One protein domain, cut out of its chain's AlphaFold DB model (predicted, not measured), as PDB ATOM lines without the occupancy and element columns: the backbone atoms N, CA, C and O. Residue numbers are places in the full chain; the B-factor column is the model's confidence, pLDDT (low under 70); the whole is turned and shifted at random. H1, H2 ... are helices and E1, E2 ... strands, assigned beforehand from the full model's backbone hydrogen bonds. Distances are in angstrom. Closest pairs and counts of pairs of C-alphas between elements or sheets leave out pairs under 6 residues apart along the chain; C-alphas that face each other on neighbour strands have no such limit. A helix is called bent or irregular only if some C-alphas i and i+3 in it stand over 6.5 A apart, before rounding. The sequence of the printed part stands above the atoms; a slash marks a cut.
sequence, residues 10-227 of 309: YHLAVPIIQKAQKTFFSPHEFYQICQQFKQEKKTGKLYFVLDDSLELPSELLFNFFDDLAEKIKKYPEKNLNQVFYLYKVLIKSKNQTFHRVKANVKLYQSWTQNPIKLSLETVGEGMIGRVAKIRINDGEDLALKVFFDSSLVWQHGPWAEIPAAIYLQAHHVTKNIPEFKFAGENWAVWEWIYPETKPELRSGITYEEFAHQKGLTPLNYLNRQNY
ATOM      1  N   TYR A  10      10.468 -17.138  39.028       71.81
ATOM      2  CA  TYR A  10      10.438 -18.375  39.816       71.81
ATOM      3  C   TYR A  10       9.197 -18.550  40.709       71.81
ATOM      4  O   TYR A  10       8.816 -19.677  41.004       71.81
ATOM      5  N   HIS A  11       8.476 -17.475  41.053       80.81
ATOM      6  CA  HIS A  11       7.189 -17.589  41.759       80.81
ATOM      7  C   HIS A  11       6.098 -18.179  40.852       80.81
ATOM      8  O   HIS A  11       5.066 -18.644  41.334       80.81
ATOM      9  N   LEU A  12       6.307 -18.174  39.529       84.56
ATOM     10  CA  LEU A  12       5.346 -18.729  38.581       84.56
ATOM     11  C   LEU A  12       5.176 -20.237  38.770       84.56
ATOM     12  O   LEU A  12       4.064 -20.727  38.618       84.56
ATOM     13  N   ALA A  13       6.231 -20.970  39.132       89.12
ATOM     14  CA  ALA A  13       6.164 -22.424  39.260       89.12
ATOM     15  C   ALA A  13       5.560 -22.907  40.590       89.12
ATOM     16  O   ALA A  13       5.317 -24.104  40.729       89.12
ATOM     17  N   VAL A  14       5.265 -22.016  41.548       90.31
ATOM     18  CA  VAL A  14       4.728 -22.379  42.877       90.31
ATOM     19  C   VAL A  14       3.517 -23.324  42.801       90.31
ATOM     20  O   VAL A  14       3.525 -24.332  43.505       90.31
ATOM     21  N   PRO A  15       2.510 -23.118  41.925       92.62
ATOM     22  CA  PRO A  15       1.388 -24.054  41.813       92.62
ATOM     23  C   PRO A  15       1.798 -25.456  41.339       92.62
ATOM     24  O   PRO A  15       1.182 -26.445  41.730       92.62
ATOM     25  N   ILE A  16       2.827 -25.557  40.491       94.31
ATOM     26  CA  ILE A  16       3.366 -26.842  40.022       94.31
ATOM     27  C   ILE A  16       4.114 -27.529  41.167       94.31
ATOM     28  O   ILE A  16       3.894 -28.712  41.415       94.31
ATOM     29  N   ILE A  17       4.934 -26.773  41.903       93.81
ATOM     30  CA  ILE A  17       5.671 -27.255  43.076       93.81
ATOM     31  C   ILE A  17       4.696 -27.803  44.120       93.81
ATOM     32  O   ILE A  17       4.820 -28.955  44.512       93.81
ATOM     33  N   GLN A  18       3.667 -27.041  44.495       94.12
ATOM     34  CA  GLN A  18       2.663 -27.468  45.479       94.12
ATOM     35  C   GLN A  18       1.940 -28.758  45.077       94.12
ATOM     36  O   GLN A  18       1.607 -29.580  45.932       94.12
ATOM     37  N   LYS A  19       1.692 -28.955  43.777       95.00
ATOM     38  CA  LYS A  19       1.154 -30.219  43.267       95.00
ATOM     39  C   LYS A  19       2.180 -31.346  43.397       95.00
ATOM     40  O   LYS A  19       1.826 -32.418  43.876       95.00
ATOM     41  N   ALA A  20       3.434 -31.104  43.017       94.56
ATOM     42  CA  ALA A  20       4.506 -32.102  43.066       94.56
ATOM     43  C   ALA A  20       4.908 -32.486  44.498       94.56
ATOM     44  O   ALA A  20       5.333 -33.609  44.732       94.56
ATOM     45  N   GLN A  21       4.707 -31.602  45.478       95.06
ATOM     46  CA  GLN A  21       4.886 -31.917  46.899       95.06
ATOM     47  C   GLN A  21       3.847 -32.936  47.399       95.06
ATOM     48  O   GLN A  21       4.133 -33.716  48.301       95.06
ATOM     49  N   LYS A  22       2.641 -32.952  46.815       93.88
ATOM     50  CA  LYS A  22       1.526 -33.827  47.225       93.88
ATOM     51  C   LYS A  22       1.427 -35.102  46.390       93.88
ATOM     52  O   LYS A  22       0.994 -36.135  46.896       93.88
ATOM     53  N   THR A  23       1.837 -35.034  45.127       91.69
ATOM     54  CA  THR A  23       1.676 -36.109  44.150       91.69
ATOM     55  C   THR A  23       3.012 -36.445  43.510       91.69
ATOM     56  O   THR A  23       3.648 -35.588  42.902       91.69
ATOM     57  N   PHE A  24       3.404 -37.719  43.585       90.12
ATOM     58  CA  PHE A  24       4.549 -38.223  42.836       90.12
ATOM     59  C   PHE A  24       4.162 -38.385  41.363       90.12
ATOM     60  O   PHE A  24       3.481 -39.346  40.999       90.12
ATOM     61  N   PHE A  25       4.562 -37.423  40.536       88.88
ATOM     62  CA  PHE A  25       4.268 -37.427  39.106       88.88
ATOM     63  C   PHE A  25       5.176 -38.383  38.343       88.88
ATOM     64  O   PHE A  25       6.377 -38.462  38.608       88.88
ATOM     65  N   SER A  26       4.623 -39.045  37.326       84.88
ATOM     66  CA  SER A  26       5.468 -39.610  36.281       84.88
ATOM     67  C   SER A  26       6.189 -38.485  35.522       84.88
ATOM     68  O   SER A  26       5.688 -37.354  35.443       84.88
ATOM     69  N   PRO A  27       7.341 -38.778  34.896       85.38
ATOM     70  CA  PRO A  27       8.080 -37.753  34.172       85.38
ATOM     71  C   PRO A  27       7.276 -37.103  33.035       85.38
ATOM     72  O   PRO A  27       7.439 -35.914  32.746       85.38
ATOM     73  N   HIS A  28       6.390 -37.869  32.392       82.69
ATOM     74  CA  HIS A  28       5.535 -37.381  31.313       82.69
ATOM     75  C   HIS A  28       4.444 -36.431  31.821       82.69
ATOM     76  O   HIS A  28       4.280 -35.344  31.268       82.69
ATOM     77  N   GLU A  29       3.745 -36.794  32.900       87.56
ATOM     78  CA  GLU A  29       2.725 -35.933  33.513       87.56
ATOM     79  C   GLU A  29       3.326 -34.601  33.965       87.56
ATOM     80  O   GLU A  29       2.773 -33.538  33.680       87.56
ATOM     81  N   PHE A  30       4.489 -34.643  34.623       90.81
ATOM     82  CA  PHE A  30       5.148 -33.429  35.092       90.81
ATOM     83  C   PHE A  30       5.538 -32.506  33.931       90.81
ATOM     84  O   PHE A  30       5.276 -31.301  33.980       90.81
ATOM     85  N   TYR A  31       6.094 -33.067  32.854       89.19
ATOM     86  CA  TYR A  31       6.398 -32.320  31.636       89.19
ATOM     87  C   TYR A  31       5.146 -31.676  31.025       89.19
ATOM     88  O   TYR A  31       5.169 -30.485  30.717       89.19
ATOM     89  N   GLN A  32       4.044 -32.422  30.879       89.56
ATOM     90  CA  GLN A  32       2.796 -31.896  30.315       89.56
ATOM     91  C   GLN A  32       2.233 -30.739  31.142       89.56
ATOM     92  O   GLN A  32       1.886 -29.701  30.577       89.56
ATOM     93  N   ILE A  33       2.213 -30.880  32.473       93.00
ATOM     94  CA  ILE A  33       1.791 -29.813  33.389       93.00
ATOM     95  C   ILE A  33       2.659 -28.569  33.185       93.00
ATOM     96  O   ILE A  33       2.132 -27.460  33.086       93.00
ATOM     97  N   CYS A  34       3.978 -28.740  33.072       92.56
ATOM     98  CA  CYS A  34       4.898 -27.636  32.819       92.56
ATOM     99  C   CYS A  34       4.622 -26.954  31.472       92.56
ATOM    100  O   CYS A  34       4.533 -25.727  31.422       92.56
ATOM    101  N   GLN A  35       4.440 -27.715  30.388       91.69
ATOM    102  CA  GLN A  35       4.165 -27.146  29.063       91.69
ATOM    103  C   GLN A  35       2.833 -26.396  29.020       91.69
ATOM    104  O   GLN A  35       2.786 -25.263  28.536       91.69
ATOM    105  N   GLN A  36       1.769 -26.986  29.567       92.94
ATOM    106  CA  GLN A  36       0.466 -26.335  29.660       92.94
ATOM    107  C   GLN A  36       0.576 -25.021  30.441       92.94
ATOM    108  O   GLN A  36       0.125 -23.972  29.984       92.94
ATOM    109  N   PHE A  37       1.258 -25.048  31.584       92.62
ATOM    110  CA  PHE A  37       1.425 -23.861  32.410       92.62
ATOM    111  C   PHE A  37       2.239 -22.763  31.707       92.62
ATOM    112  O   PHE A  37       1.891 -21.582  31.792       92.62
ATOM    113  N   LYS A  38       3.292 -23.128  30.960       91.12
ATOM    114  CA  LYS A  38       4.066 -22.187  30.132       91.12
ATOM    115  C   LYS A  38       3.195 -21.497  29.086       91.12
ATOM    116  O   LYS A  38       3.300 -20.279  28.924       91.12
ATOM    117  N   GLN A  39       2.315 -22.248  28.425       91.44
ATOM    118  CA  GLN A  39       1.365 -21.712  27.448       91.44
ATOM    119  C   GLN A  39       0.365 -20.752  28.108       91.44
ATOM    120  O   GLN A  39       0.222 -19.612  27.663       91.44
ATOM    121  N   GLU A  40      -0.262 -21.164  29.213       91.25
ATOM    122  CA  GLU A  40      -1.245 -20.361  29.950       91.25
ATOM    123  C   GLU A  40      -0.656 -19.051  30.490       91.25
ATOM    124  O   GLU A  40      -1.274 -17.987  30.401       91.25
ATOM    125  N   LYS A  41       0.558 -19.108  31.053       88.12
ATOM    126  CA  LYS A  41       1.239 -17.940  31.629       88.12
ATOM    127  C   LYS A  41       2.055 -17.144  30.616       88.12
ATOM    128  O   LYS A  41       2.600 -16.105  30.986       88.12
ATOM    129  N   LYS A  42       2.118 -17.592  29.357       88.19
ATOM    130  CA  LYS A  42       2.934 -16.997  28.286       88.19
ATOM    131  C   LYS A  42       4.393 -16.795  28.720       88.19
ATOM    132  O   LYS A  42       4.974 -15.741  28.476       88.19
ATOM    133  N   THR A  43       4.968 -17.798  29.387       85.94
ATOM    134  CA  THR A  43       6.373 -17.784  29.821       85.94
ATOM    135  C   THR A  43       7.203 -18.786  29.024       85.94
ATOM    136  O   THR A  43       6.771 -19.905  28.752       85.94
ATOM    137  N   GLY A  44       8.420 -18.382  28.659       85.25
ATOM    138  CA  GLY A  44       9.374 -19.236  27.956       85.25
ATOM    139  C   GLY A  44      10.164 -20.171  28.873       85.25
ATOM    140  O   GLY A  44      10.743 -21.133  28.372       85.25
ATOM    141  N   LYS A  45      10.180 -19.914  30.189       87.88
ATOM    142  CA  LYS A  45      10.993 -20.644  31.173       87.88
ATOM    143  C   LYS A  45      10.246 -20.863  32.485       87.88
ATOM    144  O   LYS A  45       9.381 -20.062  32.850       87.88
ATOM    145  N   LEU A  46      10.612 -21.932  33.186       90.81
ATOM    146  CA  LEU A  46      10.173 -22.232  34.547       90.81
ATOM    147  C   LEU A  46      11.391 -22.466  35.439       90.81
ATOM    148  O   LEU A  46      12.351 -23.111  35.021       90.81
ATOM    149  N   TYR A  47      11.308 -21.971  36.671       92.00
ATOM    150  CA  TYR A  47      12.297 -22.219  37.712       92.00
ATOM    151  C   TYR A  47      11.591 -22.788  38.935       92.00
ATOM    152  O   TYR A  47      10.556 -22.263  39.342       92.00
ATOM    153  N   PHE A  48      12.145 -23.851  39.503       92.31
ATOM    154  CA  PHE A  48      11.591 -24.556  40.653       92.31
ATOM    155  C   PHE A  48      12.446 -24.243  41.875       92.31
ATOM    156  O   PHE A  48      13.625 -24.576  41.878       92.31
ATOM    157  N   VAL A  49      11.877 -23.597  42.891       89.31
ATOM    158  CA  VAL A  49      12.588 -23.176  44.110       89.31
ATOM    159  C   VAL A  49      11.748 -23.605  45.307       89.31
ATOM    160  O   VAL A  49      10.566 -23.266  45.360       89.31
ATOM    161  N   LEU A  50      12.323 -24.399  46.215       81.56
ATOM    162  CA  LEU A  50      11.599 -24.910  47.388       81.56
ATOM    163  C   LEU A  50      11.705 -24.010  48.614       81.56
ATOM    164  O   LEU A  50      10.815 -24.055  49.460       81.56
ATOM    165  N   ASP A  51      12.765 -23.211  48.702       69.94
ATOM    166  CA  ASP A  51      13.025 -22.353  49.846       69.94
ATOM    167  C   ASP A  51      13.425 -20.943  49.390       69.94
ATOM    168  O   ASP A  51      14.389 -20.769  48.642       69.94
ATOM    169  N   ASP A  52      12.663 -19.947  49.845       57.62
ATOM    170  CA  ASP A  52      12.936 -18.523  49.634       57.62
ATOM    171  C   ASP A  52      13.974 -17.973  50.642       57.62
ATOM    172  O   ASP A  52      14.388 -16.821  50.512       57.62
ATOM    173  N   SER A  53      14.381 -18.766  51.651       49.84
ATOM    174  CA  SER A  53      15.364 -18.396  52.692       49.84
ATOM    175  C   SER A  53      16.792 -18.322  52.173       49.84
ATOM    176  O   SER A  53      17.629 -17.577  52.683       49.84
ATOM    177  N   LEU A  54      17.058 -19.081  51.115       52.62
ATOM    178  CA  LEU A  54      18.209 -18.888  50.277       52.62
ATOM    179  C   LEU A  54      18.106 -17.437  49.791       52.62
ATOM    180  O   LEU A  54      17.249 -17.122  48.962       52.62
ATOM    181  N   GLU A  55      18.982 -16.555  50.291       53.78
ATOM    182  CA  GLU A  55      19.270 -15.231  49.716       53.78
ATOM    183  C   GLU A  55      19.890 -15.414  48.312       53.78
ATOM    184  O   GLU A  55      20.940 -14.875  47.961       53.78
ATOM    185  N   LEU A  56      19.262 -16.257  47.489       53.53
ATOM    186  CA  LEU A  56      19.617 -16.541  46.128       53.53
ATOM    187  C   LEU A  56      19.467 -15.228  45.389       53.53
ATOM    188  O   LEU A  56      18.382 -14.626  45.355       53.53
ATOM    189  N   PRO A  57      20.556 -14.754  44.792       53.91
ATOM    190  CA  PRO A  57      20.588 -13.433  44.245       53.91
ATOM    191  C   PRO A  57      19.851 -13.449  42.914       53.91
ATOM    192  O   PRO A  57      20.445 -13.559  41.846       53.91
ATOM    193  N   SER A  58      18.546 -13.207  42.984       66.88
ATOM    194  CA  SER A  58      17.710 -12.725  41.891       66.88
ATOM    195  C   SER A  58      17.606 -13.641  40.658       66.88
ATOM    196  O   SER A  58      18.337 -14.602  40.450       66.88
ATOM    197  N   GLU A  59      16.699 -13.277  39.759       72.94
ATOM    198  CA  GLU A  59      16.580 -13.814  38.396       72.94
ATOM    199  C   GLU A  59      17.915 -13.819  37.608       72.94
ATOM    200  O   GLU A  59      18.067 -14.524  36.611       72.94
ATOM    201  N   LEU A  60      18.913 -13.056  38.068       75.50
ATOM    202  CA  LEU A  60      20.276 -13.042  37.551       75.50
ATOM    203  C   LEU A  60      20.956 -14.417  37.626       75.50
ATOM    204  O   LEU A  60      21.540 -14.857  36.637       75.50
ATOM    205  N   LEU A  61      20.880 -15.094  38.772       81.50
ATOM    206  CA  LEU A  61      21.574 -16.365  38.963       81.50
ATOM    207  C   LEU A  61      20.970 -17.474  38.091       81.50
ATOM    208  O   LEU A  61      21.703 -18.247  37.484       81.50
ATOM    209  N   PHE A  62      19.644 -17.509  37.952       87.00
ATOM    210  CA  PHE A  62      18.971 -18.496  37.104       87.00
ATOM    211  C   PHE A  62      19.273 -18.300  35.621       87.00
ATOM    212  O   PHE A  62      19.573 -19.267  34.927       87.00
ATOM    213  N   ASN A  63      19.296 -17.052  35.145       84.81
ATOM    214  CA  ASN A  63      19.739 -16.770  33.780       84.81
ATOM    215  C   ASN A  63      21.201 -17.176  33.556       84.81
ATOM    216  O   ASN A  63      21.535 -17.701  32.497       84.81
ATOM    217  N   PHE A  64      22.070 -16.963  34.550       86.81
ATOM    218  CA  PHE A  64      23.448 -17.432  34.468       86.81
ATOM    219  C   PHE A  64      23.525 -18.961  34.403       86.81
ATOM    220  O   PHE A  64      24.277 -19.479  33.583       86.81
ATOM    221  N   PHE A  65      22.748 -19.691  35.210       90.31
ATOM    222  CA  PHE A  65      22.715 -21.152  35.140       90.31
ATOM    223  C   PHE A  65      22.158 -21.671  33.814       90.31
ATOM    224  O   PHE A  65      22.696 -22.645  33.296       90.31
ATOM    225  N   ASP A  66      21.170 -21.002  33.215       90.00
ATOM    226  CA  ASP A  66      20.705 -21.338  31.865       90.00
ATOM    227  C   ASP A  66      21.842 -21.214  30.837       90.00
ATOM    228  O   ASP A  66      22.098 -22.144  30.069       90.00
ATOM    229  N   ASP A  67      22.563 -20.086  30.852       86.94
ATOM    230  CA  ASP A  67      23.695 -19.834  29.951       86.94
ATOM    231  C   ASP A  67      24.854 -20.815  30.206       86.94
ATOM    232  O   ASP A  67      25.492 -21.309  29.270       86.94
ATOM    233  N   LEU A  68      25.141 -21.105  31.477       86.38
ATOM    234  CA  LEU A  68      26.183 -22.037  31.894       86.38
ATOM    235  C   LEU A  68      25.841 -23.473  31.486       86.38
ATOM    236  O   LEU A  68      26.711 -24.169  30.971       86.38
ATOM    237  N   ALA A  69      24.591 -23.907  31.653       89.00
ATOM    238  CA  ALA A  69      24.125 -25.222  31.228       89.00
ATOM    239  C   ALA A  69      24.318 -25.418  29.718       89.00
ATOM    240  O   ALA A  69      24.829 -26.450  29.283       89.00
ATOM    241  N   GLU A  70      23.987 -24.408  28.912       85.44
ATOM    242  CA  GLU A  70      24.213 -24.447  27.464       85.44
ATOM    243  C   GLU A  70      25.702 -24.467  27.094       85.44
ATOM    244  O   GLU A  70      26.096 -25.165  26.157       85.44
ATOM    245  N   LYS A  71      26.559 -23.762  27.840       83.25
ATOM    246  CA  LYS A  71      28.015 -23.845  27.652       83.25
ATOM    247  C   LYS A  71      28.564 -25.219  28.017       83.25
ATOM    248  O   LYS A  71      29.302 -25.783  27.220       83.25
ATOM    249  N   ILE A  72      28.183 -25.770  29.170       81.31
ATOM    250  CA  ILE A  72      28.624 -27.098  29.619       81.31
ATOM    251  C   ILE A  72      28.216 -28.164  28.595       81.31
ATOM    252  O   ILE A  72      29.019 -29.027  28.266       81.31
ATOM    253  N   LYS A  73      27.013 -28.076  28.015       77.69
ATOM    254  CA  LYS A  73      26.594 -28.972  26.923       77.69
ATOM    255  C   LYS A  73      27.488 -28.874  25.687       77.69
ATOM    256  O   LYS A  73      27.819 -29.896  25.096       77.69
ATOM    257  N   LYS A  74      27.845 -27.654  25.272       73.88
ATOM    258  CA  LYS A  74      28.592 -27.400  24.027       73.88
ATOM    259  C   LYS A  74      30.088 -27.664  24.145       73.88
ATOM    260  O   LYS A  74      30.700 -28.070  23.163       73.88
ATOM    261  N   TYR A  75      30.672 -27.414  25.312       69.62
ATOM    262  CA  TYR A  75      32.113 -27.482  25.522       69.62
ATOM    263  C   TYR A  75      32.444 -28.623  26.488       69.62
ATOM    264  O   TYR A  75      32.204 -28.501  27.690       69.62
ATOM    265  N   PRO A  76      32.977 -29.751  25.983       61.31
ATOM    266  CA  PRO A  76      33.270 -30.939  26.772       61.31
ATOM    267  C   PRO A  76      34.529 -30.850  27.632       61.31
ATOM    268  O   PRO A  76      35.053 -31.885  28.034       61.31
ATOM    269  N   GLU A  77      35.033 -29.643  27.902       61.38
ATOM    270  CA  GLU A  77      36.240 -29.470  28.703       61.38
ATOM    271  C   GLU A  77      36.065 -30.143  30.065       61.38
ATOM    272  O   GLU A  77      35.232 -29.759  30.891       61.38
ATOM    273  N   LYS A  78      36.856 -31.197  30.262       58.41
ATOM    274  CA  LYS A  78      36.973 -31.899  31.530       58.41
ATOM    275  C   LYS A  78      37.851 -31.039  32.432       58.41
ATOM    276  O   LYS A  78      38.925 -30.621  32.007       58.41
ATOM    277  N   ASN A  79      37.409 -30.821  33.667       60.81
ATOM    278  CA  ASN A  79      38.122 -30.066  34.706       60.81
ATOM    279  C   ASN A  79      38.082 -28.538  34.526       60.81
ATOM    280  O   ASN A  79      39.089 -27.849  34.690       60.81
ATOM    281  N   LEU A  80      36.899 -27.990  34.238       72.56
ATOM    282  CA  LEU A  80      36.645 -26.561  34.418       72.56
ATOM    283  C   LEU A  80      36.678 -26.257  35.919       72.56
ATOM    284  O   LEU A  80      35.719 -26.557  36.624       72.56
ATOM    285  N   ASN A  81      37.782 -25.677  36.389       83.94
ATOM    286  CA  ASN A  81      37.884 -25.045  37.701       83.94
ATOM    287  C   ASN A  81      37.973 -23.529  37.499       83.94
ATOM    288  O   ASN A  81      39.000 -23.009  37.058       83.94
ATOM    289  N   GLN A  82      36.863 -22.830  37.722       85.94
ATOM    290  CA  GLN A  82      36.741 -21.401  37.444       85.94
ATOM    291  C   GLN A  82      35.967 -20.689  38.549       85.94
ATOM    292  O   GLN A  82      35.007 -21.216  39.107       85.94
ATOM    293  N   VAL A  83      36.361 -19.448  38.823       86.31
ATOM    294  CA  VAL A  83      35.607 -18.535  39.682       86.31
ATOM    295  C   VAL A  83      35.021 -17.439  38.809       86.31
ATOM    296  O   VAL A  83      35.750 -16.723  38.126       86.31
ATOM    297  N   PHE A  84      33.701 -17.308  38.836       85.44
ATOM    298  CA  PHE A  84      32.964 -16.250  38.168       85.44
ATOM    299  C   PHE A  84      32.554 -15.179  39.174       85.44
ATOM    300  O   PHE A  84      32.112 -15.477  40.277       85.44
ATOM    301  N   TYR A  85      32.636 -13.926  38.759       84.94
ATOM    302  CA  TYR A  85      32.054 -12.788  39.453       84.94
ATOM    303  C   TYR A  85      30.892 -12.282  38.604       84.94
ATOM    304  O   TYR A  85      31.095 -11.812  37.479       84.94
ATOM    305  N   LEU A  86      29.676 -12.447  39.119       83.25
ATOM    306  CA  LEU A  86      28.429 -12.110  38.445       83.25
ATOM    307  C   LEU A  86      27.928 -10.757  38.927       83.25
ATOM    308  O   LEU A  86      27.855 -10.488  40.126       83.25
ATOM    309  N   TYR A  87      27.526  -9.918  37.985       78.56
ATOM    310  CA  TYR A  87      26.997  -8.597  38.285       78.56
ATOM    311  C   TYR A  87      25.935  -8.198  37.260       78.56
ATOM    312  O   TYR A  87      25.912  -8.658  36.109       78.56
ATOM    313  N   LYS A  88      25.024  -7.330  37.697       73.62
ATOM    314  CA  LYS A  88      23.919  -6.839  36.879       73.62
ATOM    315  C   LYS A  88      24.392  -5.631  36.082       73.62
ATOM    316  O   LYS A  88      24.698  -4.590  36.651       73.62
ATOM    317  N   VAL A  89      24.421  -5.746  34.761       72.94
ATOM    318  CA  VAL A  89      24.694  -4.613  33.871       72.94
ATOM    319  C   VAL A  89      23.406  -4.096  33.257       72.94
ATOM    320  O   VAL A  89      22.494  -4.855  32.937       72.94
ATOM    321  N   LEU A  90      23.325  -2.784  33.083       73.88
ATOM    322  CA  LEU A  90      22.273  -2.139  32.313       73.88
ATOM    323  C   LEU A  90      22.770  -1.988  30.874       73.88
ATOM    324  O   LEU A  90      23.755  -1.294  30.630       73.88
ATOM    325  N   ILE A  91      22.113  -2.648  29.925       72.56
ATOM    326  CA  ILE A  91      22.421  -2.519  28.502       72.56
ATOM    327  C   ILE A  91      21.372  -1.610  27.875       72.56
ATOM    328  O   ILE A  91      20.171  -1.867  27.965       72.56
ATOM    329  N   LYS A  92      21.837  -0.545  27.223       73.19
ATOM    330  CA  LYS A  92      21.003   0.302  26.374       73.19
ATOM    331  C   LYS A  92      21.124  -0.179  24.931       73.19
ATOM    332  O   LYS A  92      22.208  -0.161  24.358       73.19
ATOM    333  N   SER A  93      20.008  -0.607  24.358       69.00
ATOM    334  CA  SER A  93      19.818  -0.765  22.916       69.00
ATOM    335  C   SER A  93      18.951   0.383  22.402       69.00
ATOM    336  O   SER A  93      18.244   1.012  23.188       69.00
ATOM    337  N   LYS A  94      19.004   0.660  21.091       69.50
ATOM    338  CA  LYS A  94      18.509   1.894  20.446       69.50
ATOM    339  C   LYS A  94      17.139   2.389  20.950       69.50
ATOM    340  O   LYS A  94      16.996   3.593  21.099       69.50
ATOM    341  N   ASN A  95      16.205   1.495  21.303       68.69
ATOM    342  CA  ASN A  95      14.884   1.854  21.850       68.69
ATOM    343  C   ASN A  95      14.528   1.175  23.190       68.69
ATOM    344  O   ASN A  95      13.387   1.269  23.636       68.69
ATOM    345  N   GLN A  96      15.449   0.440  23.820       65.94
ATOM    346  CA  GLN A  96      15.149  -0.335  25.028       65.94
ATOM    347  C   GLN A  96      16.347  -0.402  25.964       65.94
ATOM    348  O   GLN A  96      17.471  -0.684  25.556       65.94
ATOM    349  N   THR A  97      16.080  -0.198  27.248       67.75
ATOM    350  CA  THR A  97      17.044  -0.473  28.307       67.75
ATOM    351  C   THR A  97      16.645  -1.779  28.968       67.75
ATOM    352  O   THR A  97      15.524  -1.900  29.453       67.75
ATOM    353  N   PHE A  98      17.546  -2.752  28.990       66.12
ATOM    354  CA  PHE A  98      17.311  -4.016  29.674       66.12
ATOM    355  C   PHE A  98      18.509  -4.381  30.537       66.12
ATOM    356  O   PHE A  98      19.658  -4.042  30.247       66.12
ATOM    357  N   HIS A  99      18.233  -5.067  31.637       66.06
ATOM    358  CA  HIS A  99      19.283  -5.594  32.488       66.06
ATOM    359  C   HIS A  99      19.788  -6.919  31.925       66.06
ATOM    360  O   HIS A  99      18.994  -7.772  31.532       66.06
ATOM    361  N   ARG A 100      21.106  -7.105  31.911       70.12
ATOM    362  CA  ARG A 100      21.752  -8.369  31.555       70.12
ATOM    363  C   ARG A 100      22.726  -8.775  32.651       70.12
ATOM    364  O   ARG A 100      23.252  -7.938  33.380       70.12
ATOM    365  N   VAL A 101      22.973 -10.071  32.746       69.31
ATOM    366  CA  VAL A 101      24.036 -10.628  33.577       69.31
ATOM    367  C   VAL A 101      25.326 -10.600  32.782       69.31
ATOM    368  O   VAL A 101      25.355 -11.022  31.623       69.31
ATOM    369  N   LYS A 102      26.403 -10.119  33.392       73.56
ATOM    370  CA  LYS A 102      27.739 -10.333  32.852       73.56
ATOM    371  C   LYS A 102      28.568 -11.040  33.918       73.56
ATOM    372  O   LYS A 102      28.499 -10.705  35.097       73.56
ATOM    373  N   ALA A 103      29.276 -12.069  33.472       76.25
ATOM    374  CA  ALA A 103      30.131 -12.908  34.289       76.25
ATOM    375  C   ALA A 103      31.574 -12.684  33.843       76.25
ATOM    376  O   ALA A 103      31.879 -12.847  32.659       76.25
ATOM    377  N   ASN A 104      32.444 -12.316  34.778       75.69
ATOM    378  CA  ASN A 104      33.883 -12.226  34.534       75.69
ATOM    379  C   ASN A 104      34.625 -13.246  35.389       75.69
ATOM    380  O   ASN A 104      34.219 -13.527  36.509       75.69
ATOM    381  N   VAL A 105      35.770 -13.714  34.898       73.06
ATOM    382  CA  VAL A 105      36.680 -14.582  35.666       73.06
ATOM    383  C   VAL A 105      37.642 -13.762  36.544       73.06
ATOM    384  O   VAL A 105      38.216 -14.261  37.504       73.06
ATOM    385  N   LYS A 106      37.806 -12.467  36.242       70.06
ATOM    386  CA  LYS A 106      38.640 -11.534  37.009       70.06
ATOM    387  C   LYS A 106      37.769 -10.499  37.709       70.06
ATOM    388  O   LYS A 106      36.900  -9.892  37.077       70.06
ATOM    389  N   LEU A 107      38.040 -10.282  38.993       60.50
ATOM    390  CA  LEU A 107      37.497  -9.155  39.737       60.50
ATOM    391  C   LEU A 107      38.278  -7.904  39.325       60.50
ATOM    392  O   LEU A 107      39.494  -7.841  39.495       60.50
ATOM    393  N   TYR A 108      37.599  -6.917  38.757       58.16
ATOM    394  CA  TYR A 108      38.196  -5.604  38.536       58.16
ATOM    395  C   TYR A 108      37.877  -4.744  39.763       58.16
ATOM    396  O   TYR A 108      36.739  -4.723  40.222       58.16
ATOM    397  N   GLN A 109      38.875  -4.050  40.314       52.66
ATOM    398  CA  GLN A 109      38.776  -3.352  41.607       52.66
ATOM    399  C   GLN A 109      37.815  -2.142  41.623       52.66
ATOM    400  O   GLN A 109      37.522  -1.619  42.689       52.66
ATOM    401  N   SER A 110      37.297  -1.694  40.474       55.16
ATOM    402  CA  SER A 110      36.510  -0.454  40.347       55.16
ATOM    403  C   SER A 110      34.982  -0.626  40.359       55.16
ATOM    404  O   SER A 110      34.259   0.258  39.899       55.16
ATOM    405  N   TRP A 111      34.458  -1.757  40.837       58.19
ATOM    406  CA  TRP A 111      33.026  -2.060  40.745       58.19
ATOM    407  C   TRP A 111      32.312  -1.641  42.030       58.19
ATOM    408  O   TRP A 111      32.608  -2.137  43.108       58.19
ATOM    409  N   THR A 112      31.350  -0.726  41.905       52.94
ATOM    410  CA  THR A 112      30.588  -0.134  43.020       52.94
ATOM    411  C   THR A 112      29.507  -1.051  43.608       52.94
ATOM    412  O   THR A 112      28.837  -0.670  44.561       52.94
ATOM    413  N   GLN A 113      29.313  -2.249  43.050       65.06
ATOM    414  CA  GLN A 113      28.345  -3.242  43.526       65.06
ATOM    415  C   GLN A 113      29.071  -4.503  43.980       65.06
ATOM    416  O   GLN A 113      29.949  -4.977  43.261       65.06
ATOM    417  N   ASN A 114      28.654  -5.074  45.115       73.62
ATOM    418  CA  ASN A 114      29.126  -6.377  45.586       73.62
ATOM    419  C   ASN A 114      28.705  -7.464  44.577       73.62
ATOM    420  O   ASN A 114      27.506  -7.732  44.451       73.62
ATOM    421  N   PRO A 115      29.641  -8.063  43.817       79.75
ATOM    422  CA  PRO A 115      29.303  -9.090  42.845       79.75
ATOM    423  C   PRO A 115      29.008 -10.416  43.547       79.75
ATOM    424  O   PRO A 115      29.524 -10.691  44.628       79.75
ATOM    425  N   ILE A 116      28.237 -11.275  42.887       83.81
ATOM    426  CA  ILE A 116      28.046 -12.654  43.343       83.81
ATOM    427  C   ILE A 116      29.253 -13.448  42.873       83.81
ATOM    428  O   ILE A 116      29.504 -13.554  41.671       83.81
ATOM    429  N   LYS A 117      30.007 -14.001  43.812       87.38
ATOM    430  CA  LYS A 117      31.121 -14.901  43.518       87.38
ATOM    431  C   LYS A 117      30.551 -16.304  43.324       87.38
ATOM    432  O   LYS A 117      29.762 -16.762  44.134       87.38
ATOM    433  N   LEU A 118      30.909 -16.987  42.248       88.50
ATOM    434  CA  LEU A 118      30.487 -18.356  41.975       88.50
ATOM    435  C   LEU A 118      31.717 -19.177  41.611       88.50
ATOM    436  O   LEU A 118      32.266 -18.997  40.525       88.50
ATOM    437  N   SER A 119      32.152 -20.074  42.492       91.12
ATOM    438  CA  SER A 119      33.142 -21.081  42.108       91.12
ATOM    439  C   SER A 119      32.451 -22.249  41.424       91.12
ATOM    440  O   SER A 119      31.336 -22.618  41.790       91.12
ATOM    441  N   LEU A 120      33.122 -22.831  40.439       90.88
ATOM    442  CA  LEU A 120      32.659 -23.980  39.687       90.88
ATOM    443  C   LEU A 120      33.827 -24.928  39.444       90.88
ATOM    444  O   LEU A 120      34.848 -24.520  38.899       90.88
ATOM    445  N   GLU A 121      33.631 -26.187  39.805       90.88
ATOM    446  CA  GLU A 121      34.551 -27.290  39.567       90.88
ATOM    447  C   GLU A 121      33.767 -28.445  38.934       90.88
ATOM    448  O   GLU A 121      32.857 -28.998  39.547       90.88
ATOM    449  N   THR A 122      34.069 -28.825  37.694       86.06
ATOM    450  CA  THR A 122      33.441 -30.016  37.092       86.06
ATOM    451  C   THR A 122      33.993 -31.282  37.735       86.06
ATOM    452  O   THR A 122      35.195 -31.521  37.658       86.06
ATOM    453  N   VAL A 123      33.115 -32.108  38.302       86.06
ATOM    454  CA  VAL A 123      33.492 -33.279  39.116       86.06
ATOM    455  C   VAL A 123      33.079 -34.608  38.494       86.06
ATOM    456  O   VAL A 123      33.641 -35.646  38.825       86.06
ATOM    457  N   GLY A 124      32.091 -34.603  37.597       79.00
ATOM    458  CA  GLY A 124      31.553 -35.834  37.037       79.00
ATOM    459  C   GLY A 124      30.860 -35.635  35.700       79.00
ATOM    460  O   GLY A 124      30.249 -34.601  35.429       79.00
ATOM    461  N   GLU A 125      30.934 -36.663  34.867       80.44
ATOM    462  CA  GLU A 125      30.245 -36.746  33.586       80.44
ATOM    463  C   GLU A 125      29.593 -38.119  33.465       80.44
ATOM    464  O   GLU A 125      30.220 -39.143  33.734       80.44
ATOM    465  N   GLY A 126      28.324 -38.123  33.071       74.94
ATOM    466  CA  GLY A 126      27.586 -39.317  32.702       74.94
ATOM    467  C   GLY A 126      26.877 -39.114  31.367       74.94
ATOM    468  O   GLY A 126      26.853 -38.023  30.804       74.94
ATOM    469  N   MET A 127      26.229 -40.168  30.876       72.06
ATOM    470  CA  MET A 127      25.549 -40.144  29.573       72.06
ATOM    471  C   MET A 127      24.483 -39.039  29.443       72.06
ATOM    472  O   MET A 127      24.203 -38.533  28.359       72.06
ATOM    473  N   ILE A 128      23.842 -38.721  30.558       75.75
ATOM    474  CA  ILE A 128      22.626 -37.904  30.637       75.75
ATOM    475  C   ILE A 128      22.906 -36.487  31.129       75.75
ATOM    476  O   ILE A 128      21.981 -35.694  31.285       75.75
ATOM    477  N   GLY A 129      24.163 -36.173  31.435       83.88
ATOM    478  CA  GLY A 129      24.504 -34.901  32.033       83.88
ATOM    479  C   GLY A 129      25.875 -34.858  32.679       83.88
ATOM    480  O   GLY A 129      26.591 -35.853  32.777       83.88
ATOM    481  N   ARG A 130      26.214 -33.674  33.174       87.69
ATOM    482  CA  ARG A 130      27.429 -33.419  33.947       87.69
ATOM    483  C   ARG A 130      27.094 -32.854  35.302       87.69
ATOM    484  O   ARG A 130      26.110 -32.135  35.444       87.69
ATOM    485  N   VAL A 131      27.948 -33.158  36.266       90.00
ATOM    486  CA  VAL A 131      27.880 -32.628  37.621       90.00
ATOM    487  C   VAL A 131      29.082 -31.721  37.843       90.00
ATOM    488  O   VAL A 131      30.225 -32.086  37.555       90.00
ATOM    489  N   ALA A 132      28.813 -30.533  38.361       91.50
ATOM    490  CA  ALA A 132      29.807 -29.604  38.851       91.50
ATOM    491  C   ALA A 132      29.543 -29.312  40.327       91.50
ATOM    492  O   ALA A 132      28.399 -29.136  40.741       91.50
ATOM    493  N   LYS A 133      30.609 -29.235  41.109       93.94
ATOM    494  CA  LYS A 133      30.583 -28.646  42.435       93.94
ATOM    495  C   LYS A 133      30.581 -27.130  42.274       93.94
ATOM    496  O   LYS A 133      31.420 -26.584  41.557       93.94
ATOM    497  N   ILE A 134      29.631 -26.452  42.903       93.25
ATOM    498  CA  ILE A 134      29.546 -24.993  42.892       93.25
ATOM    499  C   ILE A 134      29.522 -24.447  44.314       93.25
ATOM    500  O   ILE A 134      29.019 -25.102  45.222       93.25
ATOM    501  N   ARG A 135      30.015 -23.223  44.493       92.19
ATOM    502  CA  ARG A 135      29.831 -22.451  45.727       92.19
ATOM    503  C   ARG A 135      29.381 -21.054  45.359       92.19
ATOM    504  O   ARG A 135      30.015 -20.406  44.526       92.19
ATOM    505  N   ILE A 136      28.279 -20.609  45.953       88.12
ATOM    506  CA  ILE A 136      27.753 -19.256  45.767       88.12
ATOM    507  C   ILE A 136      28.235 -18.412  46.946       88.12
ATOM    508  O   ILE A 136      27.981 -18.736  48.103       88.12
ATOM    509  N   ASN A 137      28.933 -17.326  46.639       86.19
ATOM    510  CA  ASN A 137      29.678 -16.496  47.573       86.19
ATOM    511  C   ASN A 137      30.598 -17.354  48.454       86.19
ATOM    512  O   ASN A 137      31.342 -18.187  47.932       86.19
ATOM    513  N   ASP A 138      30.546 -17.154  49.767       83.50
ATOM    514  CA  ASP A 138      31.254 -17.971  50.754       83.50
ATOM    515  C   ASP A 138      30.281 -18.922  51.486       83.50
ATOM    516  O   ASP A 138      30.482 -19.260  52.649       83.50
ATOM    517  N   GLY A 139      29.202 -19.325  50.800       86.44
ATOM    518  CA  GLY A 139      28.196 -20.263  51.303       86.44
ATOM    519  C   GLY A 139      28.617 -21.734  51.222       86.44
ATOM    520  O   GLY A 139      29.791 -22.065  51.040       86.44
ATOM    521  N   GLU A 140      27.632 -22.626  51.349       90.69
ATOM    522  CA  GLU A 140      27.841 -24.073  51.265       90.69
ATOM    523  C   GLU A 140      28.196 -24.545  49.847       90.69
ATOM    524  O   GLU A 140      27.889 -23.898  48.840       90.69
ATOM    525  N   ASP A 141      28.854 -25.701  49.782       94.88
ATOM    526  CA  ASP A 141      29.070 -26.401  48.524       94.88
ATOM    527  C   ASP A 141      27.771 -27.051  48.053       94.88
ATOM    528  O   ASP A 141      27.043 -27.674  48.825       94.88
ATOM    529  N   LEU A 142      27.504 -26.933  46.757       94.50
ATOM    530  CA  LEU A 142      26.310 -27.457  46.111       94.50
ATOM    531  C   LEU A 142      26.694 -28.293  44.889       94.50
ATOM    532  O   LEU A 142      27.705 -28.045  44.228       94.50
ATOM    533  N   ALA A 143      25.864 -29.273  44.559       94.50
ATOM    534  CA  ALA A 143      25.969 -30.047  43.333       94.50
ATOM    535  C   ALA A 143      25.077 -29.425  42.253       94.50
ATOM    536  O   ALA A 143      23.856 -29.454  42.360       94.50
ATOM    537  N   LEU A 144      25.670 -28.890  41.188       93.75
ATOM    538  CA  LEU A 144      24.978 -28.486  39.964       93.75
ATOM    539  C   LEU A 144      25.005 -29.644  38.968       93.75
ATOM    540  O   LEU A 144      26.072 -29.996  38.472       93.75
ATOM    541  N   LYS A 145      23.845 -30.188  38.598       93.12
ATOM    542  CA  LYS A 145      23.725 -31.130  37.472       93.12
ATOM    543  C   LYS A 145      23.142 -30.408  36.272       93.12
ATOM    544  O   LYS A 145      22.080 -29.794  36.357       93.12
ATOM    545  N   VAL A 146      23.818 -30.524  35.139       91.44
ATOM    546  CA  VAL A 146      23.337 -30.077  33.832       91.44
ATOM    547  C   VAL A 146      22.885 -31.300  33.056       91.44
ATOM    548  O   VAL A 146      23.673 -32.221  32.858       91.44
ATOM    549  N   PHE A 147      21.637 -31.301  32.596       88.19
ATOM    550  CA  PHE A 147      21.050 -32.423  31.872       88.19
ATOM    551  C   PHE A 147      21.253 -32.278  30.367       88.19
ATOM    552  O   PHE A 147      20.909 -31.254  29.769       88.19
ATOM    553  N   PHE A 148      21.775 -33.325  29.741       78.62
ATOM    554  CA  PHE A 148      21.879 -33.440  28.293       78.62
ATOM    555  C   PHE A 148      20.566 -33.963  27.727       78.62
ATOM    556  O   PHE A 148      19.918 -34.802  28.346       78.62
ATOM    557  N   ASP A 149      20.171 -33.447  26.559       71.44
ATOM    558  CA  ASP A 149      19.001 -33.930  25.823       71.44
ATOM    559  C   ASP A 149      17.756 -34.122  26.713       71.44
ATOM    560  O   ASP A 149      17.144 -35.192  26.733       71.44
ATOM    561  N   SER A 150      17.381 -33.084  27.476       62.59
ATOM    562  CA  SER A 150      16.359 -33.164  28.535       62.59
ATOM    563  C   SER A 150      14.985 -33.672  28.074       62.59
ATOM    564  O   SER A 150      14.190 -34.108  28.902       62.59
ATOM    565  N   SER A 151      14.699 -33.652  26.771       60.75
ATOM    566  CA  SER A 151      13.479 -34.187  26.155       60.75
ATOM    567  C   SER A 151      13.550 -35.666  25.742       60.75
ATOM    568  O   SER A 151      12.538 -36.204  25.301       60.75
ATOM    569  N   LEU A 152      14.711 -36.327  25.844       59.12
ATOM    570  CA  LEU A 152      14.938 -37.671  25.292       59.12
ATOM    571  C   LEU A 152      15.241 -38.736  26.349       59.12
ATOM    572  O   LEU A 152      14.716 -39.841  26.237       59.12
ATOM    573  N   VAL A 153      16.023 -38.434  27.393       60.94
ATOM    574  CA  VAL A 153      16.245 -39.388  28.502       60.94
ATOM    575  C   VAL A 153      15.290 -39.095  29.639       60.94
ATOM    576  O   VAL A 153      15.659 -38.599  30.698       60.94
ATOM    577  N   TRP A 154      14.020 -39.391  29.396       67.56
ATOM    578  CA  TRP A 154      12.929 -38.940  30.253       67.56
ATOM    579  C   TRP A 154      13.012 -39.499  31.683       67.56
ATOM    580  O   TRP A 154      12.675 -38.797  32.629       67.56
ATOM    581  N   GLN A 155      13.528 -40.721  31.859       68.88
ATOM    582  CA  GLN A 155      13.645 -41.394  33.163       68.88
ATOM    583  C   GLN A 155      14.839 -40.947  34.030       68.88
ATOM    584  O   GLN A 155      14.854 -41.210  35.232       68.88
ATOM    585  N   HIS A 156      15.829 -40.275  33.436       73.31
ATOM    586  CA  HIS A 156      16.998 -39.735  34.145       73.31
ATOM    587  C   HIS A 156      17.254 -38.261  33.787       73.31
ATOM    588  O   HIS A 156      18.376 -37.766  33.827       73.31
ATOM    589  N   GLY A 157      16.211 -37.576  33.333       82.31
ATOM    590  CA  GLY A 157      16.267 -36.179  32.944       82.31
ATOM    591  C   GLY A 157      15.659 -35.281  34.017       82.31
ATOM    592  O   GLY A 157      15.154 -35.764  35.036       82.31
ATOM    593  N   PRO A 158      15.608 -33.966  33.757       87.69
ATOM    594  CA  PRO A 158      15.043 -33.004  34.700       87.69
ATOM    595  C   PRO A 158      13.578 -33.324  35.013       87.69
ATOM    596  O   PRO A 158      13.139 -33.184  36.149       87.69
ATOM    597  N   TRP A 159      12.833 -33.848  34.037       87.88
ATOM    598  CA  TRP A 159      11.423 -34.197  34.200       87.88
ATOM    599  C   TRP A 159      11.176 -35.406  35.102       87.88
ATOM    600  O   TRP A 159      10.061 -35.550  35.581       87.88
ATOM    601  N   ALA A 160      12.175 -36.257  35.348       87.25
ATOM    602  CA  ALA A 160      12.081 -37.311  36.357       87.25
ATOM    603  C   ALA A 160      12.619 -36.837  37.707       87.25
ATOM    604  O   ALA A 160      11.986 -37.042  38.739       87.25
ATOM    605  N   GLU A 161      13.782 -36.190  37.701       91.31
ATOM    606  CA  GLU A 161      14.508 -35.909  38.936       91.31
ATOM    607  C   GLU A 161      13.932 -34.737  39.724       91.31
ATOM    608  O   GLU A 161      13.847 -34.828  40.943       91.31
ATOM    609  N   ILE A 162      13.488 -33.668  39.057       92.62
ATOM    610  CA  ILE A 162      12.903 -32.497  39.725       92.62
ATOM    611  C   ILE A 162      11.616 -32.864  40.483       92.62
ATOM    612  O   ILE A 162      11.551 -32.589  41.680       92.62
ATOM    613  N   PRO A 163      10.589 -33.497  39.874       92.88
ATOM    614  CA  PRO A 163       9.382 -33.840  40.625       92.88
ATOM    615  C   PRO A 163       9.643 -34.886  41.709       92.88
ATOM    616  O   PRO A 163       9.048 -34.791  42.781       92.88
ATOM    617  N   ALA A 164      10.545 -35.847  41.470       92.88
ATOM    618  CA  ALA A 164      10.927 -36.815  42.494       92.88
ATOM    619  C   ALA A 164      11.575 -36.118  43.694       92.88
ATOM    620  O   ALA A 164      11.175 -36.362  44.828       92.88
ATOM    621  N   ALA A 165      12.516 -35.208  43.447       94.06
ATOM    622  CA  ALA A 165      13.167 -34.424  44.484       94.06
ATOM    623  C   ALA A 165      12.170 -33.596  45.306       94.06
ATOM    624  O   ALA A 165      12.164 -33.680  46.532       94.06
ATOM    625  N   ILE A 166      11.281 -32.857  44.630       94.62
ATOM    626  CA  ILE A 166      10.241 -32.047  45.281       94.62
ATOM    627  C   ILE A 166       9.346 -32.921  46.167       94.62
ATOM    628  O   ILE A 166       9.066 -32.559  47.310       94.62
ATOM    629  N   TYR A 167       8.910 -34.075  45.656       94.81
ATOM    630  CA  TYR A 167       8.055 -34.994  46.401       94.81
ATOM    631  C   TYR A 167       8.766 -35.573  47.627       94.81
ATOM    632  O   TYR A 167       8.200 -35.584  48.716       94.81
ATOM    633  N   LEU A 168      10.007 -36.039  47.468       94.50
ATOM    634  CA  LEU A 168      10.785 -36.661  48.540       94.50
ATOM    635  C   LEU A 168      11.102 -35.668  49.664       94.50
ATOM    636  O   LEU A 168      10.907 -35.982  50.837       94.50
ATOM    637  N   GLN A 169      11.496 -34.444  49.311       94.50
ATOM    638  CA  GLN A 169      11.799 -33.401  50.287       94.50
ATOM    639  C   GLN A 169      10.555 -32.934  51.049       94.50
ATOM    640  O   GLN A 169      10.623 -32.735  52.259       94.50
ATOM    641  N   ALA A 170       9.395 -32.854  50.386       94.75
ATOM    642  CA  ALA A 170       8.120 -32.561  51.049       94.75
ATOM    643  C   ALA A 170       7.718 -33.612  52.098       94.75
ATOM    644  O   ALA A 170       6.912 -33.323  52.978       94.75
ATOM    645  N   HIS A 171       8.277 -34.821  52.004       95.00
ATOM    646  CA  HIS A 171       8.050 -35.920  52.939       95.00
ATOM    647  C   HIS A 171       9.263 -36.190  53.842       95.00
ATOM    648  O   HIS A 171       9.346 -37.256  54.448       95.00
ATOM    649  N   HIS A 172      10.200 -35.240  53.941       95.12
ATOM    650  CA  HIS A 172      11.390 -35.324  54.796       95.12
ATOM    651  C   HIS A 172      12.285 -36.543  54.521       95.12
ATOM    652  O   HIS A 172      12.980 -37.035  55.413       95.12
ATOM    653  N   VAL A 173      12.293 -37.037  53.279       95.31
ATOM    654  CA  VAL A 173      13.236 -38.065  52.836       95.31
ATOM    655  C   VAL A 173      14.558 -37.377  52.514       95.31
ATOM    656  O   VAL A 173      14.771 -36.918  51.398       95.31
ATOM    657  N   THR A 174      15.430 -37.245  53.507       94.31
ATOM    658  CA  THR A 174      16.701 -36.501  53.384       94.31
ATOM    659  C   THR A 174      17.890 -37.273  53.952       94.31
ATOM    660  O   THR A 174      19.043 -36.884  53.762       94.31
ATOM    661  N   LYS A 175      17.648 -38.405  54.624       95.50
ATOM    662  CA  LYS A 175      18.680 -39.118  55.384       95.50
ATOM    663  C   LYS A 175      19.743 -39.772  54.501       95.50
ATOM    664  O   LYS A 175      20.919 -39.752  54.838       95.50
ATOM    665  N   ASN A 176      19.353 -40.331  53.360       94.50
ATOM    666  CA  ASN A 176      20.258 -41.032  52.441       94.50
ATOM    667  C   ASN A 176      20.084 -40.621  50.971       94.50
ATOM    668  O   ASN A 176      20.470 -41.362  50.065       94.50
ATOM    669  N   ILE A 177      19.550 -39.423  50.748       94.69
ATOM    670  CA  ILE A 177      19.504 -38.745  49.452       94.69
ATOM    671  C   ILE A 177      19.849 -37.257  49.645       94.69
ATOM    672  O   ILE A 177      19.674 -36.755  50.758       94.69
ATOM    673  N   PRO A 178      20.321 -36.536  48.612       94.25
ATOM    674  CA  PRO A 178      20.716 -35.141  48.726       94.25
ATOM    675  C   PRO A 178      19.479 -34.245  48.721       94.25
ATOM    676  O   PRO A 178      18.514 -34.511  47.995       94.25
ATOM    677  N   GLU A 179      19.515 -33.161  49.488       93.62
ATOM    678  CA  GLU A 179      18.420 -32.191  49.491       93.62
ATOM    679  C   GLU A 179      18.388 -31.371  48.200       93.62
ATOM    680  O   GLU A 179      19.420 -30.927  47.694       93.62
ATOM    681  N   PHE A 180      17.194 -31.133  47.661       93.19
ATOM    682  CA  PHE A 180      17.017 -30.294  46.486       93.19
ATOM    683  C   PHE A 180      16.909 -28.827  46.888       93.19
ATOM    684  O   PHE A 180      16.221 -28.457  47.840       93.19
ATOM    685  N   LYS A 181      17.610 -27.968  46.148       91.25
ATOM    686  CA  LYS A 181      17.628 -26.530  46.413       91.25
ATOM    687  C   LYS A 181      16.755 -25.810  45.394       91.25
ATOM    688  O   LYS A 181      15.741 -25.206  45.748       91.25
ATOM    689  N   PHE A 182      17.128 -25.890  44.118       92.19
ATOM    690  CA  PHE A 182      16.408 -25.225  43.035       92.19
ATOM    691  C   PHE A 182      16.803 -25.762  41.653       92.19
ATOM    692  O   PHE A 182      17.835 -26.410  41.495       92.19
ATOM    693  N   ALA A 183      15.997 -25.482  40.628       93.62
ATOM    694  CA  ALA A 183      16.235 -25.954  39.266       93.62
ATOM    695  C   ALA A 183      15.677 -25.043  38.173       93.62
ATOM    696  O   ALA A 183      14.725 -24.293  38.391       93.62
ATOM    697  N   GLY A 184      16.233 -25.193  36.973       92.00
ATOM    698  CA  GLY A 184      15.615 -24.819  35.704       92.00
ATOM    699  C   GLY A 184      15.138 -26.054  34.931       92.00
ATOM    700  O   GLY A 184      15.098 -27.168  35.444       92.00
ATOM    701  N   GLU A 185      14.789 -25.879  33.657       89.94
ATOM    702  CA  GLU A 185      14.267 -26.971  32.810       89.94
ATOM    703  C   GLU A 185      15.363 -27.904  32.254       89.94
ATOM    704  O   GLU A 185      15.066 -28.936  31.653       89.94
ATOM    705  N   ASN A 186      16.638 -27.540  32.397       90.06
ATOM    706  CA  ASN A 186      17.788 -28.283  31.866       90.06
ATOM    707  C   ASN A 186      18.983 -28.348  32.839       90.06
ATOM    708  O   ASN A 186      20.032 -28.888  32.480       90.06
ATOM    709  N   TRP A 187      18.829 -27.840  34.058       93.19
ATOM    710  CA  TRP A 187      19.810 -27.918  35.136       93.19
ATOM    711  C   TRP A 187      19.085 -27.955  36.480       93.19
ATOM    712  O   TRP A 187      17.962 -27.470  36.596       93.19
ATOM    713  N   ALA A 188      19.724 -28.514  37.499       93.75
ATOM    714  CA  ALA A 188      19.226 -28.483  38.867       93.75
ATOM    715  C   ALA A 188      20.386 -28.423  39.862       93.75
ATOM    716  O   ALA A 188      21.534 -28.719  39.516       93.75
ATOM    717  N   VAL A 189      20.084 -27.970  41.072       93.44
ATOM    718  CA  VAL A 189      21.037 -27.778  42.158       93.44
ATOM    719  C   VAL A 189      20.549 -28.520  43.393       93.44
ATOM    720  O   VAL A 189      19.416 -28.335  43.847       93.44
ATOM    721  N   TRP A 190      21.439 -29.336  43.943       93.94
ATOM    722  CA  TRP A 190      21.244 -30.102  45.166       93.94
ATOM    723  C   TRP A 190      22.340 -29.764  46.169       93.94
ATOM    724  O   TRP A 190      23.358 -29.155  45.839       93.94
ATOM    725  N   GLU A 191      22.132 -30.203  47.396       94.12
ATOM    726  CA  GLU A 191      23.173 -30.334  48.399       94.12
ATOM    727  C   GLU A 191      24.383 -31.124  47.869       94.12
ATOM    728  O   GLU A 191      24.242 -32.138  47.178       94.12
ATOM    729  N   TRP A 192      25.589 -30.672  48.219       95.38
ATOM    730  CA  TRP A 192      26.802 -31.450  48.008       95.38
ATOM    731  C   TRP A 192      27.012 -32.455  49.148       95.38
ATOM    732  O   TRP A 192      27.226 -32.071  50.295       95.38
ATOM    733  N   ILE A 193      27.015 -33.750  48.826       95.56
ATOM    734  CA  ILE A 193      27.316 -34.812  49.794       95.56
ATOM    735  C   ILE A 193      28.819 -35.079  49.800       95.56
ATOM    736  O   ILE A 193      29.387 -35.515  48.795       95.56
ATOM    737  N   TYR A 194      29.464 -34.858  50.943       94.56
ATOM    738  CA  TYR A 194      30.882 -35.149  51.096       94.56
ATOM    739  C   TYR A 194      31.137 -36.662  51.246       94.56
ATOM    740  O   TYR A 194      30.259 -37.408  51.703       94.56
ATOM    741  N   PRO A 195      32.330 -37.159  50.864       93.06
ATOM    742  CA  PRO A 195      32.671 -38.579  50.981       93.06
ATOM    743  C   PRO A 195      32.500 -39.149  52.395       93.06
ATOM    744  O   PRO A 195      32.079 -40.292  52.545       93.06
ATOM    745  N   GLU A 196      32.792 -38.345  53.414       94.69
ATOM    746  CA  GLU A 196      32.692 -38.674  54.835       94.69
ATOM    747  C   GLU A 196      31.279 -38.530  55.415       94.69
ATOM    748  O   GLU A 196      31.040 -38.927  56.557       94.69
ATOM    749  N   THR A 197      30.329 -37.966  54.661       95.56
ATOM    750  CA  THR A 197      28.953 -37.787  55.132       95.56
ATOM    751  C   THR A 197      28.281 -39.143  55.322       95.56
ATOM    752  O   THR A 197      28.197 -39.949  54.391       95.56
ATOM    753  N   LYS A 198      27.749 -39.381  56.523       95.31
ATOM    754  CA  LYS A 198      27.035 -40.613  56.870       95.31
ATOM    755  C   LYS A 198      25.535 -40.363  57.050       95.31
ATOM    756  O   LYS A 198      25.179 -39.294  57.554       95.31
ATOM    757  N   PRO A 199      24.657 -41.323  56.700       94.38
ATOM    758  CA  PRO A 199      23.215 -41.185  56.902       94.38
ATOM    759  C   PRO A 199      22.808 -40.885  58.351       94.38
ATOM    760  O   PRO A 199      21.824 -40.194  58.582       94.38
ATOM    761  N   GLU A 200      23.548 -41.374  59.350       94.25
ATOM    762  CA  GLU A 200      23.214 -41.192  60.772       94.25
ATOM    763  C   GLU A 200      23.400 -39.749  61.256       94.25
ATOM    764  O   GLU A 200      22.810 -39.364  62.261       94.25
ATOM    765  N   LEU A 201      24.201 -38.952  60.542       93.75
ATOM    766  CA  LEU A 201      24.448 -37.540  60.854       93.75
ATOM    767  C   LEU A 201      23.392 -36.608  60.246       93.75
ATOM    768  O   LEU A 201      23.468 -35.395  60.420       93.75
ATOM    769  N   ARG A 202      22.430 -37.163  59.503       94.81
ATOM    770  CA  ARG A 202      21.420 -36.418  58.751       94.81
ATOM    771  C   ARG A 202      20.047 -36.623  59.377       94.81
ATOM    772  O   ARG A 202      19.702 -37.722  59.812       94.81
ATOM    773  N   SER A 203      19.250 -35.561  59.401       93.56
ATOM    774  CA  SER A 203      17.847 -35.614  59.816       93.56
ATOM    775  C   SER A 203      16.955 -36.243  58.739       93.56
ATOM    776  O   SER A 203      17.369 -36.414  57.591       93.56
ATOM    777  N   GLY A 204      15.705 -36.537  59.108       94.31
ATOM    778  CA  GLY A 204      14.687 -37.076  58.205       94.31
ATOM    779  C   GLY A 204      14.642 -38.605  58.177       94.31
ATOM    780  O   GLY A 204      15.232 -39.281  59.021       94.31
ATOM    781  N   ILE A 205      13.911 -39.143  57.203       95.00
ATOM    782  CA  ILE A 205      13.740 -40.588  56.993       95.00
ATOM    783  C   ILE A 205      14.568 -41.076  55.807       95.00
ATOM    784  O   ILE A 205      15.022 -40.285  54.971       95.00
ATOM    785  N   THR A 206      14.780 -42.388  55.737       94.62
ATOM    786  CA  THR A 206      15.451 -43.009  54.592       94.62
ATOM    787  C   THR A 206      14.502 -43.156  53.406       94.62
ATOM    788  O   THR A 206      13.277 -43.229  53.547       94.62
ATOM    789  N   TYR A 207      15.079 -43.226  52.209       93.81
ATOM    790  CA  TYR A 207      14.329 -43.505  50.995       93.81
ATOM    791  C   TYR A 207      13.646 -44.870  51.055       93.81
ATOM    792  O   TYR A 207      12.516 -44.994  50.605       93.81
ATOM    793  N   GLU A 208      14.290 -45.890  51.614       90.56
ATOM    794  CA  GLU A 208      13.782 -47.260  51.661       90.56
ATOM    795  C   GLU A 208      12.523 -47.361  52.523       90.56
ATOM    796  O   GLU A 208      11.523 -47.932  52.078       90.56
ATOM    797  N   GLU A 209      12.549 -46.755  53.717       90.50
ATOM    798  CA  GLU A 209      11.386 -46.667  54.610       90.50
ATOM    799  C   GLU A 209      10.198 -46.021  53.884       90.50
ATOM    800  O   GLU A 209       9.077 -46.536  53.912       90.50
ATOM    801  N   PHE A 210      10.452 -44.923  53.171       93.12
ATOM    802  CA  PHE A 210       9.422 -44.186  52.451       93.12
ATOM    803  C   PHE A 210       8.923 -44.911  51.191       93.12
ATOM    804  O   PHE A 210       7.719 -44.991  50.937       93.12
ATOM    805  N   ALA A 211       9.835 -45.468  50.395       89.19
ATOM    806  CA  ALA A 211       9.537 -46.143  49.139       89.19
ATOM    807  C   ALA A 211       8.675 -47.384  49.360       89.19
ATOM    808  O   ALA A 211       7.744 -47.613  48.587       89.19
ATOM    809  N   HIS A 212       8.929 -48.132  50.437       84.88
ATOM    810  CA  HIS A 212       8.098 -49.267  50.827       84.88
ATOM    811  C   HIS A 212       6.659 -48.831  51.138       84.88
ATOM    812  O   HIS A 212       5.709 -49.416  50.623       84.88
ATOM    813  N   GLN A 213       6.480 -47.752  51.907       86.69
ATOM    814  CA  GLN A 213       5.152 -47.225  52.252       86.69
ATOM    815  C   GLN A 213       4.388 -46.669  51.041       86.69
ATOM    816  O   GLN A 213       3.159 -46.714  51.005       86.69
ATOM    817  N   LYS A 214       5.098 -46.101  50.060       86.50
ATOM    818  CA  LYS A 214       4.500 -45.412  48.903       86.50
ATOM    819  C   LYS A 214       4.485 -46.234  47.612       86.50
ATOM    820  O   LYS A 214       3.953 -45.755  46.607       86.50
ATOM    821  N   GLY A 215       5.041 -47.447  47.622       83.19
ATOM    822  CA  GLY A 215       5.144 -48.310  46.444       83.19
ATOM    823  C   GLY A 215       6.046 -47.730  45.349       83.19
ATOM    824  O   GLY A 215       5.702 -47.793  44.167       83.19
ATOM    825  N   LEU A 216       7.164 -47.109  45.732       85.19
ATOM    826  CA  LEU A 216       8.143 -46.554  44.792       85.19
ATOM    827  C   LEU A 216       9.202 -47.597  44.415       85.19
ATOM    828  O   LEU A 216       9.450 -48.555  45.150       85.19
ATOM    829  N   THR A 217       9.838 -47.420  43.257       82.19
ATOM    830  CA  THR A 217      10.913 -48.313  42.799       82.19
ATOM    831  C   THR A 217      12.082 -48.341  43.786       82.19
ATOM    832  O   THR A 217      12.602 -47.276  44.111       82.19
ATOM    833  N   PRO A 218      12.584 -49.519  44.192       82.50
ATOM    834  CA  PRO A 218      13.747 -49.595  45.066       82.50
ATOM    835  C   PRO A 218      14.996 -49.027  44.383       82.50
ATOM    836  O   PRO A 218      15.166 -49.130  43.162       82.50
ATOM    837  N   LEU A 219      15.901 -48.469  45.185       84.00
ATOM    838  CA  LEU A 219      17.184 -47.982  44.701       84.00
ATOM    839  C   LEU A 219      18.032 -49.131  44.143       84.00
ATOM    840  O   LEU A 219      18.174 -50.200  44.737       84.00
ATOM    841  N   ASN A 220      18.628 -48.905  42.973       80.44
ATOM    842  CA  ASN A 220      19.512 -49.886  42.356       80.44
ATOM    843  C   ASN A 220      20.886 -49.863  43.042       80.44
ATOM    844  O   ASN A 220      21.735 -49.031  42.703       80.44
ATOM    845  N   TYR A 221      21.104 -50.777  43.987       76.81
ATOM    846  CA  TYR A 221      22.353 -50.919  44.747       76.81
ATOM    847  C   TYR A 221      23.558 -51.342  43.886       76.81
ATOM    848  O   TYR A 221      24.709 -51.143  44.272       76.81
ATOM    849  N   LEU A 222      23.322 -51.909  42.696       74.44
ATOM    850  CA  LEU A 222      24.400 -52.330  41.796       74.44
ATOM    851  C   LEU A 222      25.089 -51.133  41.132       74.44
ATOM    852  O   LEU A 222      26.255 -51.232  40.753       74.44
ATOM    853  N   ASN A 223      24.404 -49.990  41.006       77.88
ATOM    854  CA  ASN A 223      25.001 -48.784  40.440       77.88
ATOM    855  C   ASN A 223      25.791 -47.997  41.498       77.88
ATOM    856  O   ASN A 223      25.432 -46.872  41.839       77.88
ATOM    857  N   ARG A 224      26.877 -48.595  42.005       80.56
ATOM    858  CA  ARG A 224      27.722 -48.027  43.074       80.56
ATOM    859  C   ARG A 224      28.296 -46.641  42.759       80.56
ATOM    860  O   ARG A 224      28.673 -45.934  43.677       80.56
ATOM    861  N   GLN A 225      28.366 -46.249  41.485       80.75
ATOM    862  CA  GLN A 225      28.849 -44.920  41.083       80.75
ATOM    863  C   GLN A 225      27.907 -43.793  41.515       80.75
ATOM    864  O   GLN A 225      28.340 -42.660  41.678       80.75
ATOM    865  N   ASN A 226      26.632 -44.119  41.726       86.00
ATOM    866  CA  ASN A 226      25.622 -43.172  42.171       86.00
ATOM    867  C   ASN A 226      25.506 -43.131  43.700       86.00
ATOM    868  O   ASN A 226      24.483 -42.670  44.196       86.00
ATOM    869  N   TYR A 227      26.485 -43.645  44.448       90.12
ATOM    870  CA  TYR A 227      26.477 -43.621  45.909       90.12
ATOM    871  C   TYR A 227      27.794 -43.080  46.445       90.12
ATOM    872  O   TYR A 227      28.853 -43.296  45.850       90.12
TER     873      TYR A 227
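AT A GLANCE: This is residues 10 to 227 of the 309 residues of an uncharacterized protein of Gloeothece citriformis (strain PCC 7424) (UniProt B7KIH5). A strongly twisted sheet of seven strands, curled like part of a barrel, wraps round H3; H4 packs on its other face, over E7 and E6, and H1 and H2 pack on H4. The E1 and E2 hairpin makes an arm at one end, its tip, residues 92 to 97, sticking out; H5 lies at the other end. The printed part has 218 residues, with five named helices and seven named strands in the order H1 H2 H3 E1 E2 E3 E4 E5 H4 E6 E7 H5; the antiparallel sheet runs E2 E1 E3 E4 E5 E7 E6, and the class is mixed. The whole is compact, with a radius of gyration of the C-alphas of 18.3 A and spans of 58 by 44 by 33 A.

HOW THE PARTS SIT: H1, residues 10 to 22, and H2, residues 27 to 41, are close but not clearly touching; their closest C-alphas, Ile 16 and Cys 34, are 7.4 A apart. E1, residues 81 to 93, forms a hairpin with E2, residues 96 to 104 (N 89 to O 100, 2.8 A), and is the neighbour of E3, residues 116 to 126 (N 84 to O 118, 2.8 A). E3, E4, residues 129 to 136, and E5, residues 141 to 147, form a meander, each strand the antiparallel neighbour of the one before; N 121 and O 133, and N 132 and O 144, are 2.8 A apart. E7, residues 187 to 191, is the neighbour of E5, with N 143 and O 190 at 2.8 A, and forms a hairpin with E6, residues 180 to 183, with N 189 and O 182 at 2.8 A. H3, residues 58 to 74, is on this sheet; its closest C-alpha pair with E5, Ala 69 and Val 146, is 5.6 A apart. H4, residues 158 to 170, is on the other face, making three layers, helices on both faces of a sheet, at a height of 9.6 A. E5, H4 and E6 form a split strand-helix-strand unit, with E7 between its strands and a right-handed crossover. Residues 17 to 22 of H1 alone touch H4, closest at the C-alphas of Gln 21 and Tyr 167, 4.4 A; residues 27 to 31 of H2 alone touch H4, closest at Pro 27 and Ala 160, 4.6 A. H5, residues 207 to 214, is only just apart from H4, at 8.1 A. Every O i to N i+4 pair is within hydrogen-bond range in H2 and H5, against 5 of 9 in H1, 12 of 13 in H3 and 8 of 9 in H4.

IN THESE COORDINATES: H1 begins at C-alpha 10 (10.438, -18.375, 39.816) and is irregular, with C-alphas 12 and 15 7.4 A apart. H2 is 21.1 A long and H3 25.6 A. E1, 33.7 A, bends by 61 degrees at residue 90, and E3, 28.7 A, by 56 degrees at residue 123. H5 ends at C-alpha 214 (4.500, -45.412, 48.903).

THE WHOLE: The farthest C-alphas, Lys 94 and His 212, are 60.4 A apart. The printed part has no cut; the links H2 to H3, E2 to E3 and E7 to H5 are long. Mean pLDDT of the printed part is 83.4; 34 residues are under 70, among them 51 to 58 and 107 to 113.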